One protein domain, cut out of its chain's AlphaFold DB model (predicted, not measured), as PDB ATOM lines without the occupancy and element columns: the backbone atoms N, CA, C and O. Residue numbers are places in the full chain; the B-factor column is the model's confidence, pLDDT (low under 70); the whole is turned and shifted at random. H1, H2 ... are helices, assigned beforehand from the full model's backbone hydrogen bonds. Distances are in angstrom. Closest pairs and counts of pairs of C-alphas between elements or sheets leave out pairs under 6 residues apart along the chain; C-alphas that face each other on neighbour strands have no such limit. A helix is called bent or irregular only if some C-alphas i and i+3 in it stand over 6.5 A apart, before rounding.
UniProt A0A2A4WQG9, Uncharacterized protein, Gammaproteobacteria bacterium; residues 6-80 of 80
ATOM      1  N   GLU A   6      -6.244 -31.343  58.392       90.50
ATOM      2  CA  GLU A   6      -5.631 -32.334  59.284       90.50
ATOM      3  C   GLU A   6      -6.011 -32.096  60.752       90.50
ATOM      4  O   GLU A   6      -6.497 -33.004  61.423       90.50
ATOM      5  N   ASN A   7      -5.885 -30.856  61.236       93.88
ATOM      6  CA  ASN A   7      -6.234 -30.497  62.613       93.88
ATOM      7  C   ASN A   7      -7.719 -30.748  62.917       93.88
ATOM      8  O   ASN A   7      -8.073 -31.194  64.010       93.88
ATOM      9  N   ARG A   8      -8.607 -30.513  61.944       92.81
ATOM     10  CA  ARG A   8     -10.045 -30.801  62.076       92.81
ATOM     11  C   ARG A   8     -10.327 -32.301  62.132       92.81
ATOM     12  O   ARG A   8     -11.201 -32.718  62.886       92.81
ATOM     13  N   ILE A   9      -9.590 -33.108  61.369       93.56
ATOM     14  CA  ILE A   9      -9.698 -34.572  61.413       93.56
ATOM     15  C   ILE A   9      -9.196 -35.086  62.765       93.56
ATOM     16  O   ILE A   9      -9.922 -35.810  63.442       93.56
ATOM     17  N   ARG A  10      -8.003 -34.661  63.201       93.81
ATOM     18  CA  ARG A  10      -7.383 -35.101  64.464       93.81
ATOM     19  C   ARG A  10      -8.169 -34.695  65.710       93.81
ATOM     20  O   ARG A  10      -8.161 -35.428  66.691       93.81
ATOM     21  N   SER A  11      -8.852 -33.552  65.685       95.88
ATOM     22  CA  SER A  11      -9.668 -33.079  66.817       95.88
ATOM     23  C   SER A  11     -11.068 -33.708  66.884       95.88
ATOM     24  O   SER A  11     -11.780 -33.534  67.876       95.88
ATOM     25  N   SER A  12     -11.485 -34.456  65.859       95.19
ATOM     26  CA  SER A  12     -12.803 -35.088  65.819       95.19
ATOM     27  C   SER A  12     -12.865 -36.341  66.696       95.19
ATOM     28  O   SER A  12     -12.044 -37.244  66.586       95.19
ATOM     29  N   LYS A  13     -13.916 -36.452  67.517       96.00
ATOM     30  CA  LYS A  13     -14.215 -37.650  68.329       96.00
ATOM     31  C   LYS A  13     -15.074 -38.691  67.590       96.00
ATOM     32  O   LYS A  13     -15.555 -39.647  68.197       96.00
ATOM     33  N   LYS A  14     -15.374 -38.482  66.302       96.50
ATOM     34  CA  LYS A  14     -16.264 -39.359  65.520       96.50
ATOM     35  C   LYS A  14     -15.512 -40.604  65.041       96.50
ATOM     36  O   LYS A  14     -14.383 -40.508  64.585       96.50
ATOM     37  N   LYS A  15     -16.183 -41.763  65.062       92.94
ATOM     38  CA  LYS A  15     -15.617 -43.044  64.587       92.94
ATOM     39  C   LYS A  15     -15.390 -43.100  63.069       92.94
ATOM     40  O   LYS A  15     -14.568 -43.877  62.607       92.94
ATOM     41  N   LYS A  16     -16.154 -42.325  62.293       95.06
ATOM     42  CA  LYS A  16     -16.039 -42.214  60.833       95.06
ATOM     43  C   LYS A  16     -16.194 -40.751  60.437       95.06
ATOM     44  O   LYS A  16     -17.007 -40.041  61.034       95.06
ATOM     45  N   ILE A  17     -15.428 -40.317  59.444       94.38
ATOM     46  CA  ILE A  17     -15.444 -38.948  58.920       94.38
ATOM     47  C   ILE A  17     -15.527 -39.046  57.396       94.38
ATOM     48  O   ILE A  17     -14.697 -39.708  56.781       94.38
ATOM     49  N   LEU A  18     -16.527 -38.395  56.801       94.12
ATOM     50  CA  LEU A  18     -16.620 -38.194  55.355       94.12
ATOM     51  C   LEU A  18     -16.068 -36.807  55.026       94.12
ATOM     52  O   LEU A  18     -16.513 -35.814  55.601       94.12
ATOM     53  N   VAL A  19     -15.120 -36.743  54.095       91.88
ATOM     54  CA  VAL A  19     -14.568 -35.486  53.583       91.88
ATOM     55  C   VAL A  19     -14.938 -35.362  52.113       91.88
ATOM     56  O   VAL A  19     -14.640 -36.251  51.322       91.88
ATOM     57  N   VAL A  20     -15.570 -34.246  51.751       92.38
ATOM     58  CA  VAL A  20     -15.887 -33.901  50.362       92.38
ATOM     59  C   VAL A  20     -15.006 -32.730  49.947       92.38
ATOM     60  O   VAL A  20     -15.019 -31.679  50.588       92.38
ATOM     61  N   LEU A  21     -14.232 -32.916  48.879       90.62
ATOM     62  CA  LEU A  21     -13.387 -31.878  48.294       90.62
ATOM     63  C   LEU A  21     -14.060 -31.340  47.029       90.62
ATOM     64  O   LEU A  21     -13.995 -31.959  45.972       90.62
ATOM     65  N   HIS A  22     -14.721 -30.187  47.139       91.44
ATOM     66  CA  HIS A  22     -15.376 -29.536  46.004       91.44
ATOM     67  C   HIS A  22     -14.395 -28.602  45.286       91.44
ATOM     68  O   HIS A  22     -14.139 -27.494  45.746       91.44
ATOM     69  N   GLN A  23     -13.815 -29.057  44.178       89.38
ATOM     70  CA  GLN A  23     -12.871 -28.276  43.376       89.38
ATOM     71  C   GLN A  23     -13.592 -27.463  42.299       89.38
ATOM     72  O   GLN A  23     -14.594 -27.919  41.758       89.38
ATOM     73  N   SER A  24     -13.035 -26.311  41.903       91.56
ATOM     74  CA  SER A  24     -13.529 -25.609  40.708       91.56
ATOM     75  C   SER A  24     -13.173 -26.328  39.405       91.56
ATOM     76  O   SER A  24     -13.803 -26.064  38.387       91.56
ATOM     77  N   GLY A  25     -12.124 -27.163  39.413       91.69
ATOM     78  CA  GLY A  25     -11.599 -27.835  38.223       91.69
ATOM     79  C   GLY A  25     -11.419 -26.867  37.051       91.69
ATOM     80  O   GLY A  25     -10.872 -25.773  37.211       91.69
ATOM     81  N   SER A  26     -11.964 -27.255  35.903       96.88
ATOM     82  CA  SER A  26     -11.911 -26.527  34.632       96.88
ATOM     83  C   SER A  26     -13.019 -25.480  34.449       96.88
ATOM     84  O   SER A  26     -13.350 -25.150  33.317       96.88
ATOM     85  N   HIS A  27     -13.646 -24.972  35.516       96.31
ATOM     86  CA  HIS A  27     -14.738 -23.997  35.390       96.31
ATOM     87  C   HIS A  27     -14.284 -22.715  34.662       96.31
ATOM     88  O   HIS A  27     -13.411 -21.998  35.154       96.31
ATOM     89  N   GLY A  28     -14.904 -22.405  33.521       94.81
ATOM     90  CA  GLY A  28     -14.612 -21.213  32.717       94.81
ATOM     91  C   GLY A  28     -15.219 -19.908  33.267       94.81
ATOM     92  O   GLY A  28     -15.776 -19.900  34.366       94.81
ATOM     93  N   PRO A  29     -15.129 -18.788  32.527       95.56
ATOM     94  CA  PRO A  29     -14.397 -18.631  31.265       95.56
ATOM     95  C   PRO A  29     -12.880 -18.439  31.454       95.56
ATOM     96  O   PRO A  29     -12.121 -18.592  30.508       95.56
ATOM     97  N   SER A  30     -12.402 -18.152  32.670       96.00
ATOM     98  CA  SER A  30     -10.988 -17.851  32.948       96.00
ATOM     99  C   SER A  30     -10.106 -19.101  33.115       96.00
ATOM    100  O   SER A  30      -9.503 -19.315  34.172       96.00
ATOM    101  N   TYR A  31     -10.006 -19.946  32.087       97.50
ATOM    102  CA  TYR A  31      -9.261 -21.216  32.154       97.50
ATOM    103  C   TYR A  31      -7.786 -21.034  32.541       97.50
ATOM    104  O   TYR A  31      -7.295 -21.752  33.412       97.50
ATOM    105  N   TYR A  32      -7.117 -20.012  31.997       96.38
ATOM    106  CA  TYR A  32      -5.714 -19.696  32.295       96.38
ATOM    107  C   TYR A  32      -5.440 -19.412  33.784       96.38
ATOM    108  O   TYR A  32      -4.321 -19.565  34.257       96.38
ATOM    109  N   SER A  33      -6.468 -19.029  34.552       95.62
ATOM    110  CA  SER A  33      -6.345 -18.745  35.988       95.62
ATOM    111  C   SER A  33      -6.443 -19.988  36.881       95.62
ATOM    112  O   SER A  33      -6.287 -19.890  38.100       95.62
ATOM    113  N   LYS A  34      -6.745 -21.165  36.315       95.88
ATOM    114  CA  LYS A  34      -7.007 -22.397  37.086       95.88
ATOM    115  C   LYS A  34      -5.757 -23.198  37.428       95.88
ATOM    116  O   LYS A  34      -5.850 -24.160  38.190       95.88
ATOM    117  N   TYR A  35      -4.602 -22.802  36.909       95.44
ATOM    118  CA  TYR A  35      -3.321 -23.455  37.144       95.44
ATOM    119  C   TYR A  35      -2.203 -22.409  37.305       95.44
ATOM    120  O   TYR A  35      -2.334 -21.284  36.825       95.44
ATOM    121  N   PRO A  36      -1.092 -22.733  37.991       94.88
ATOM    122  CA  PRO A  36       0.092 -21.876  38.019       94.88
ATOM    123  C   PRO A  36       0.770 -21.844  36.647       94.88
ATOM    124  O   PRO A  36       0.860 -22.885  36.005       94.88
ATOM    125  N   ILE A  37       1.359 -20.711  36.258       93.75
ATOM    126  CA  ILE A  37       2.036 -20.540  34.953       93.75
ATOM    127  C   ILE A  37       3.101 -21.614  34.660       93.75
ATOM    128  O   ILE A  37       3.280 -22.047  33.533       93.75
ATOM    129  N   GLN A  38       3.754 -22.138  35.701       93.50
ATOM    130  CA  GLN A  38       4.736 -23.228  35.605       93.50
ATOM    131  C   GLN A  38       4.140 -24.564  35.113       93.50
ATOM    132  O   GLN A  38       4.884 -25.495  34.822       93.50
ATOM    133  N   HIS A  39       2.811 -24.681  35.081       92.44
ATOM    134  CA  HIS A  39       2.071 -25.844  34.590       92.44
ATOM    135  C   HIS A  39       1.453 -25.599  33.200       92.44
ATOM    136  O   HIS A  39       0.672 -26.429  32.738       92.44
ATOM    137  N   GLU A  40       1.807 -24.503  32.514       95.38
ATOM    138  CA  GLU A  40       1.465 -24.280  31.103       95.38
ATOM    139  C   GLU A  40       2.294 -25.193  30.203       95.38
ATOM    140  O   GLU A  40       3.411 -24.871  29.799       95.38
ATOM    141  N   LYS A  41       1.749 -26.371  29.901       97.69
ATOM    142  CA  LYS A  41       2.377 -27.330  28.988       97.69
ATOM    143  C   LYS A  41       1.973 -27.074  27.540       97.69
ATOM    144  O   LYS A  41       2.805 -27.187  26.643       97.69
ATOM    145  N   PHE A  42       0.699 -26.770  27.314       98.25
ATOM    146  CA  PHE A  42       0.149 -26.492  25.991       98.25
ATOM    147  C   PHE A  42       0.108 -24.982  25.766       98.25
ATOM    148  O   PHE A  42      -0.467 -24.268  26.583       98.25
ATOM    149  N   MET A  43       0.725 -24.513  24.680       97.62
ATOM    150  CA  MET A  43       0.904 -23.093  24.353       97.62
ATOM    151  C   MET A  43       0.682 -22.856  22.848       97.62
ATOM    152  O   MET A  43       0.949 -23.767  22.060       97.62
ATOM    153  N   PRO A  44       0.234 -21.657  22.426       97.38
ATOM    154  CA  PRO A  44      -0.188 -20.514  23.253       97.38
ATOM    155  C   PRO A  44      -1.527 -20.763  23.974       97.38
ATOM    156  O   PRO A  44      -2.258 -21.680  23.604       97.38
ATOM    157  N   VAL A  45      -1.845 -19.971  25.006       97.81
ATOM    158  CA  VAL A  45      -3.094 -20.077  25.792       97.81
ATOM    159  C   VAL A  45      -3.943 -18.812  25.688       97.81
ATOM    160  O   VAL A  45      -3.420 -17.705  25.588       97.81
ATOM    161  N   CYS A  46      -5.263 -18.971  25.782       97.25
ATOM    162  CA  CYS A  46      -6.200 -17.851  25.860       97.25
ATOM    163  C   CYS A  46      -6.140 -17.200  27.252       97.25
ATOM    164  O   CYS A  46      -6.545 -17.815  28.239       97.25
ATOM    165  N   GLN A  47      -5.660 -15.953  27.334       95.75
ATOM    166  CA  GLN A  47      -5.522 -15.187  28.586       95.75
ATOM    167  C   GLN A  47      -6.653 -14.165  28.811       95.75
ATOM    168  O   GLN A  47      -6.474 -13.160  29.494       95.75
ATOM    169  N   SER A  48      -7.827 -14.412  28.230       94.19
ATOM    170  CA  SER A  48      -8.990 -13.522  28.287       94.19
ATOM    171  C   SER A  48     -10.238 -14.298  28.719       94.19
ATOM    172  O   SER A  48     -10.323 -15.517  28.560       94.19
ATOM    173  N   VAL A  49     -11.203 -13.593  29.313       95.38
ATOM    174  CA  VAL A  49     -12.541 -14.133  29.613       95.38
ATOM    175  C   VAL A  49     -13.512 -13.923  28.447       95.38
ATOM    176  O   VAL A  49     -14.522 -14.619  28.340       95.38
ATOM    177  N   GLU A  50     -13.181 -13.016  27.536       96.50
ATOM    178  CA  GLU A  50     -13.834 -12.761  26.261       96.50
ATOM    179  C   GLU A  50     -13.403 -13.807  25.215       96.50
ATOM    180  O   GLU A  50     -12.733 -13.498  24.236       96.50
ATOM    181  N   LEU A  51     -13.821 -15.066  25.396       93.88
ATOM    182  CA  LEU A  51     -13.340 -16.233  24.625       93.88
ATOM    183  C   LEU A  51     -13.410 -16.105  23.089       93.88
ATOM    184  O   LEU A  51     -12.691 -16.808  22.387       93.88
ATOM    185  N   HIS A  52     -14.265 -15.223  22.564       94.69
ATOM    186  CA  HIS A  52     -14.380 -14.941  21.130       94.69
ATOM    187  C   HIS A  52     -13.162 -14.203  20.548       94.69
ATOM    188  O   HIS A  52     -12.997 -14.176  19.332       94.69
ATOM    189  N   GLN A  53     -12.327 -13.598  21.397       95.25
ATOM    190  CA  GLN A  53     -11.092 -12.912  21.003       95.25
ATOM    191  C   GLN A  53      -9.912 -13.879  20.843       95.25
ATOM    192  O   GLN A  53      -8.885 -13.507  20.285       95.25
ATOM    193  N   CYS A  54     -10.057 -15.116  21.324       96.81
ATOM    194  CA  CYS A  54      -9.031 -16.146  21.257       96.81
ATOM    195  C   CYS A  54      -9.263 -17.084  20.073       96.81
ATOM    196  O   CYS A  54     -10.398 -17.360  19.670       96.81
ATOM    197  N   THR A  55      -8.186 -17.667  19.560       98.06
ATOM    198  CA  THR A  55      -8.310 -18.802  18.648       98.06
ATOM    199  C   THR A  55      -8.870 -20.016  19.389       98.06
ATOM    200  O   THR A  55      -8.672 -20.210  20.592       98.06
ATOM    201  N   LYS A  56      -9.530 -20.911  18.645       97.88
ATOM    202  CA  LYS A  56     -10.007 -22.185  19.198       97.88
ATOM    203  C   LYS A  56      -8.870 -22.988  19.843       97.88
ATOM    204  O   LYS A  56      -9.087 -23.612  20.876       97.88
ATOM    205  N   GLN A  57      -7.672 -22.966  19.254       98.50
ATOM    206  CA  GLN A  57      -6.532 -23.719  19.771       98.50
ATOM    207  C   GLN A  57      -6.012 -23.144  21.094       98.50
ATOM    208  O   GLN A  57      -5.746 -23.909  22.012       98.50
ATOM    209  N   GLU A  58      -5.928 -21.819  21.233       98.31
ATOM    210  CA  GLU A  58      -5.548 -21.163  22.495       98.31
ATOM    211  C   GLU A  58      -6.518 -21.484  23.632       98.31
ATOM    212  O   GLU A  58      -6.106 -21.683  24.778       98.31
ATOM    213  N   LEU A  59      -7.812 -21.555  23.314       98.06
ATOM    214  CA  LEU A  59      -8.844 -21.939  24.269       98.06
ATOM    215  C   LEU A  59      -8.712 -23.406  24.696       98.06
ATOM    216  O   LEU A  59      -8.759 -23.700  25.890       98.06
ATOM    217  N   VAL A  60      -8.518 -24.314  23.736       98.12
ATOM    218  CA  VAL A  60      -8.297 -25.745  24.005       98.12
ATOM    219  C   VAL A  60      -7.039 -25.942  24.847       98.12
ATOM    220  O   VAL A  60      -7.098 -26.613  25.870       98.12
ATOM    221  N   ASN A  61      -5.935 -25.280  24.499       98.56
ATOM    222  CA  ASN A  61      -4.688 -25.347  25.259       98.56
ATOM    223  C   ASN A  61      -4.877 -24.878  26.712       98.56
ATOM    224  O   ASN A  61      -4.420 -25.543  27.644       98.56
ATOM    225  N   ALA A  62      -5.584 -23.760  26.922       98.19
ATOM    226  CA  ALA A  62      -5.898 -23.271  28.263       98.19
ATOM    227  C   ALA A  62      -6.755 -24.286  29.040       98.19
ATOM    228  O   ALA A  62      -6.470 -24.570  30.202       98.19
ATOM    229  N   TYR A  63      -7.770 -24.881  28.407       98.00
ATOM    230  CA  TYR A  63      -8.607 -25.914  29.020       98.00
ATOM    231  C   TYR A  63      -7.807 -27.178  29.382       98.00
ATOM    232  O   TYR A  63      -7.889 -27.647  30.519       98.00
ATOM    233  N   ASP A  64      -6.969 -27.686  28.482       98.31
ATOM    234  CA  ASP A  64      -6.172 -28.900  28.695       98.31
ATOM    235  C   ASP A  64      -5.154 -28.730  29.831       98.31
ATOM    236  O   ASP A  64      -4.957 -29.642  30.644       98.31
ATOM    237  N   ASN A  65      -4.569 -27.537  29.977       98.25
ATOM    238  CA  ASN A  65      -3.717 -27.212  31.124       98.25
ATOM    239  C   ASN A  65      -4.497 -27.277  32.458       98.25
ATOM    240  O   ASN A  65      -3.939 -27.709  33.473       98.25
ATOM    241  N   THR A  66      -5.799 -26.947  32.485       97.81
ATOM    242  CA  THR A  66      -6.628 -27.114  33.701       97.81
ATOM    243  C   THR A  66      -6.817 -28.586  34.085       97.81
ATOM    244  O   THR A  66      -6.793 -28.924  35.273       97.81
ATOM    245  N   ILE A  67      -6.961 -29.476  33.097       96.69
ATOM    246  CA  ILE A  67      -7.095 -30.924  33.316       96.69
ATOM    247  C   ILE A  67      -5.776 -31.484  33.837       96.69
ATOM    248  O   ILE A  67      -5.759 -32.185  34.853       96.69
ATOM    249  N   LEU A  68      -4.665 -31.129  33.189       95.81
ATOM    250  CA  LEU A  68      -3.327 -31.551  33.597       95.81
ATOM    251  C   LEU A  68      -3.027 -31.138  35.043       95.81
ATOM    252  O   LEU A  68      -2.536 -31.948  35.830       95.81
ATOM    253  N   TYR A  69      -3.359 -29.901  35.417       95.25
ATOM    254  CA  TYR A  69      -3.158 -29.430  36.785       95.25
ATOM    255  C   TYR A  69      -4.081 -30.126  37.792       95.25
ATOM    256  O   TYR A  69      -3.655 -30.448  38.903       95.25
ATOM    257  N   THR A  70      -5.323 -30.424  37.405       94.06
ATOM    258  CA  THR A  70      -6.235 -31.216  38.240       94.06
ATOM    259  C   THR A  70      -5.648 -32.604  38.502       94.06
ATOM    260  O   THR A  70      -5.563 -33.024  39.655       94.06
ATOM    261  N   TYR A  71      -5.151 -33.284  37.467       92.12
ATOM    262  CA  TYR A  71      -4.465 -34.571  37.608       92.12
ATOM    263  C   TYR A  71      -3.233 -34.477  38.520       92.12
ATOM    264  O   TYR A  71      -3.085 -35.273  39.449       92.12
ATOM    265  N   TYR A  72      -2.388 -33.460  38.320       91.12
ATOM    266  CA  TYR A  72      -1.230 -33.190  39.175       91.12
ATOM    267  C   TYR A  72      -1.619 -33.018  40.648       91.12
ATOM    268  O   TYR A  72      -0.962 -33.574  41.531       91.12
ATOM    269  N   PHE A  73      -2.693 -32.273  40.927       88.25
ATOM    270  CA  PHE A  73      -3.195 -32.078  42.283       88.25
ATOM    271  C   PHE A  73      -3.586 -33.409  42.940       88.25
ATOM    272  O   PHE A  73      -3.201 -33.647  44.084       88.25
ATOM    273  N   TRP A  74      -4.314 -34.284  42.239       86.06
ATOM    274  CA  TRP A  74      -4.731 -35.575  42.799       86.06
ATOM    275  C   TRP A  74      -3.546 -36.516  43.026       86.06
ATOM    276  O   TRP A  74      -3.441 -37.105  44.101       86.06
ATOM    277  N   LEU A  75      -2.616 -36.598  42.071       85.19
ATOM    278  CA  LEU A  75      -1.425 -37.437  42.208       85.19
ATOM    279  C   LEU A  75      -0.503 -36.986  43.343       85.19
ATOM    280  O   LEU A  75      -0.121 -37.795  44.178       85.19
ATOM    281  N   LYS A  76      -0.109 -35.709  43.376       72.88
ATOM    282  CA  LYS A  76       0.948 -35.262  44.295       72.88
ATOM    283  C   LYS A  76       0.480 -34.976  45.713       72.88
ATOM    284  O   LYS A  76       1.309 -34.954  46.615       72.88
ATOM    285  N   ARG A  77      -0.795 -34.635  45.903       69.06
ATOM    286  CA  ARG A  77      -1.281 -34.062  47.172       69.06
ATOM    287  C   ARG A  77      -2.188 -34.983  47.974       69.06
ATOM    288  O   ARG A  77      -2.465 -34.659  49.122       69.06
ATOM    289  N   LEU A  78      -2.691 -36.058  47.370       63.41
ATOM    290  CA  LEU A  78      -3.623 -36.981  48.023       63.41
ATOM    291  C   LEU A  78      -3.179 -38.447  47.982       63.41
ATOM    292  O   LEU A  78      -3.717 -39.240  48.748       63.41
ATOM    293  N   LEU A  79      -2.211 -38.804  47.131       58.91
ATOM    294  CA  LEU A  79      -1.641 -40.156  47.049       58.91
ATOM    295  C   LEU A  79      -0.215 -40.265  47.630       58.91
ATOM    296  O   LEU A  79       0.342 -41.361  47.626       58.91
ATOM    297  N   CYS A  80       0.360 -39.169  48.142       46.97
ATOM    298  CA  CYS A  80       1.636 -39.151  48.871       46.97
ATOM    299  C   CYS A  80       1.443 -38.662  50.304       46.97
ATOM    300  O   CYS A  80       0.621 -37.735  50.496       46.97
TER     301      CYS A  80
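What this domain is: This is residues 6 to 80 of the 80 residues of an uncharacterized protein of Gammaproteobacteria bacterium (UniProt A0A2A4WQG9). One long helix, H3, has short H2 and residues 40 to 45 of the loop that follows H2 packed on its first part; from this head a long arm, the link between H1 and H2, runs out past the last residue of H3 to the tiny helix H1, which touches neither of the other two helices. The arm makes much of the length, residues 25 and 26 near its head end pack on H3, and residues 10 to 16 at its far turn and residues 73 to 80 at the other end of the printed part stick out. The printed part has 75 residues, with three named helices in the order H1, H2, H3 and no named strand; the class is all helix, with 32 of the 75 residues, under half, in named elements. The whole is only just loose, close to extended, with a radius of gyration of the C-alphas of 16.7 A and spans of 53 by 23 by 14 A.

Where its parts are: H3 is the longest helix, 23 residues, from Lys 56 to Leu 78. It begins at C-alpha 56 at (-10.007, -22.185, 19.198) and ends at C-alpha 78 at (-3.623, -36.981, 48.023), a length of 33.0 A from first to last C-alpha. H3 is neither bent nor irregular, but only just: C-alphas 75 and 78 are 6.2 A apart. H2 has four residues, Tyr 31 to Lys 34, and measures 5.5 A from first to last C-alpha; its C-alpha 31 is at (-9.261, -21.216, 32.154). H1 has five residues, Glu 6 to Arg 10, and measures 6.1 A; its C-alpha 6 is at (-5.631, -32.334, 59.284). Residues 11 to 30 and residues 35 to 55 are long stretches with no named element.

How they stand to each other: H3 touches H2 with residues 59 to 66 alone. The two have 9 pairs of C-alphas within 8 A, and their closest C-alphas are those of Tyr 32 and Ala 62, 5.4 A apart. Their centres are 9.1 A apart. H1 and H3 are apart, with no C-alpha of the one within 8 A of the other. H1 and H2 are apart by the same measure, though they follow each other in the chain. In the backbone, every O i to N i+4 pair inside H1 is within hydrogen-bond range, and in H3 this holds for 18 of 19. H2, with four residues, is too short for such a pair, but its one O i to N i+3 pair is within range.

The domain as a whole: The outline of the C-alphas is a rod, and the two C-alphas farthest apart are those of Lys 13 and Gln 53, 53.5 A. The first and last printed C-alphas, of Glu 6 and Cys 80, are 14.4 A apart. Residues 10 to 16 stand free, and so do residues 73 to 80, of which 73 to 78 belong to H3. Without these stretches the body has 60 residues, spans 46 by 21 by 14 A and has a radius of gyration of 14.1 A. The link from H1 to H2, with 20 residues, is long, and the link from H2 to H3, with 21 residues, is long too. The C-alphas of residues 11 to 30 lie 4 to 32 A from the mean of the C-alphas, and those of residues 35 to 55 lie 6 to 23 A from it. The printed part has no cut and ends at residue 80, the chain's last residue. The mean pLDDT of the printed part is 92.7, and the model's confidence is low, under 70, at residues 77 to 80.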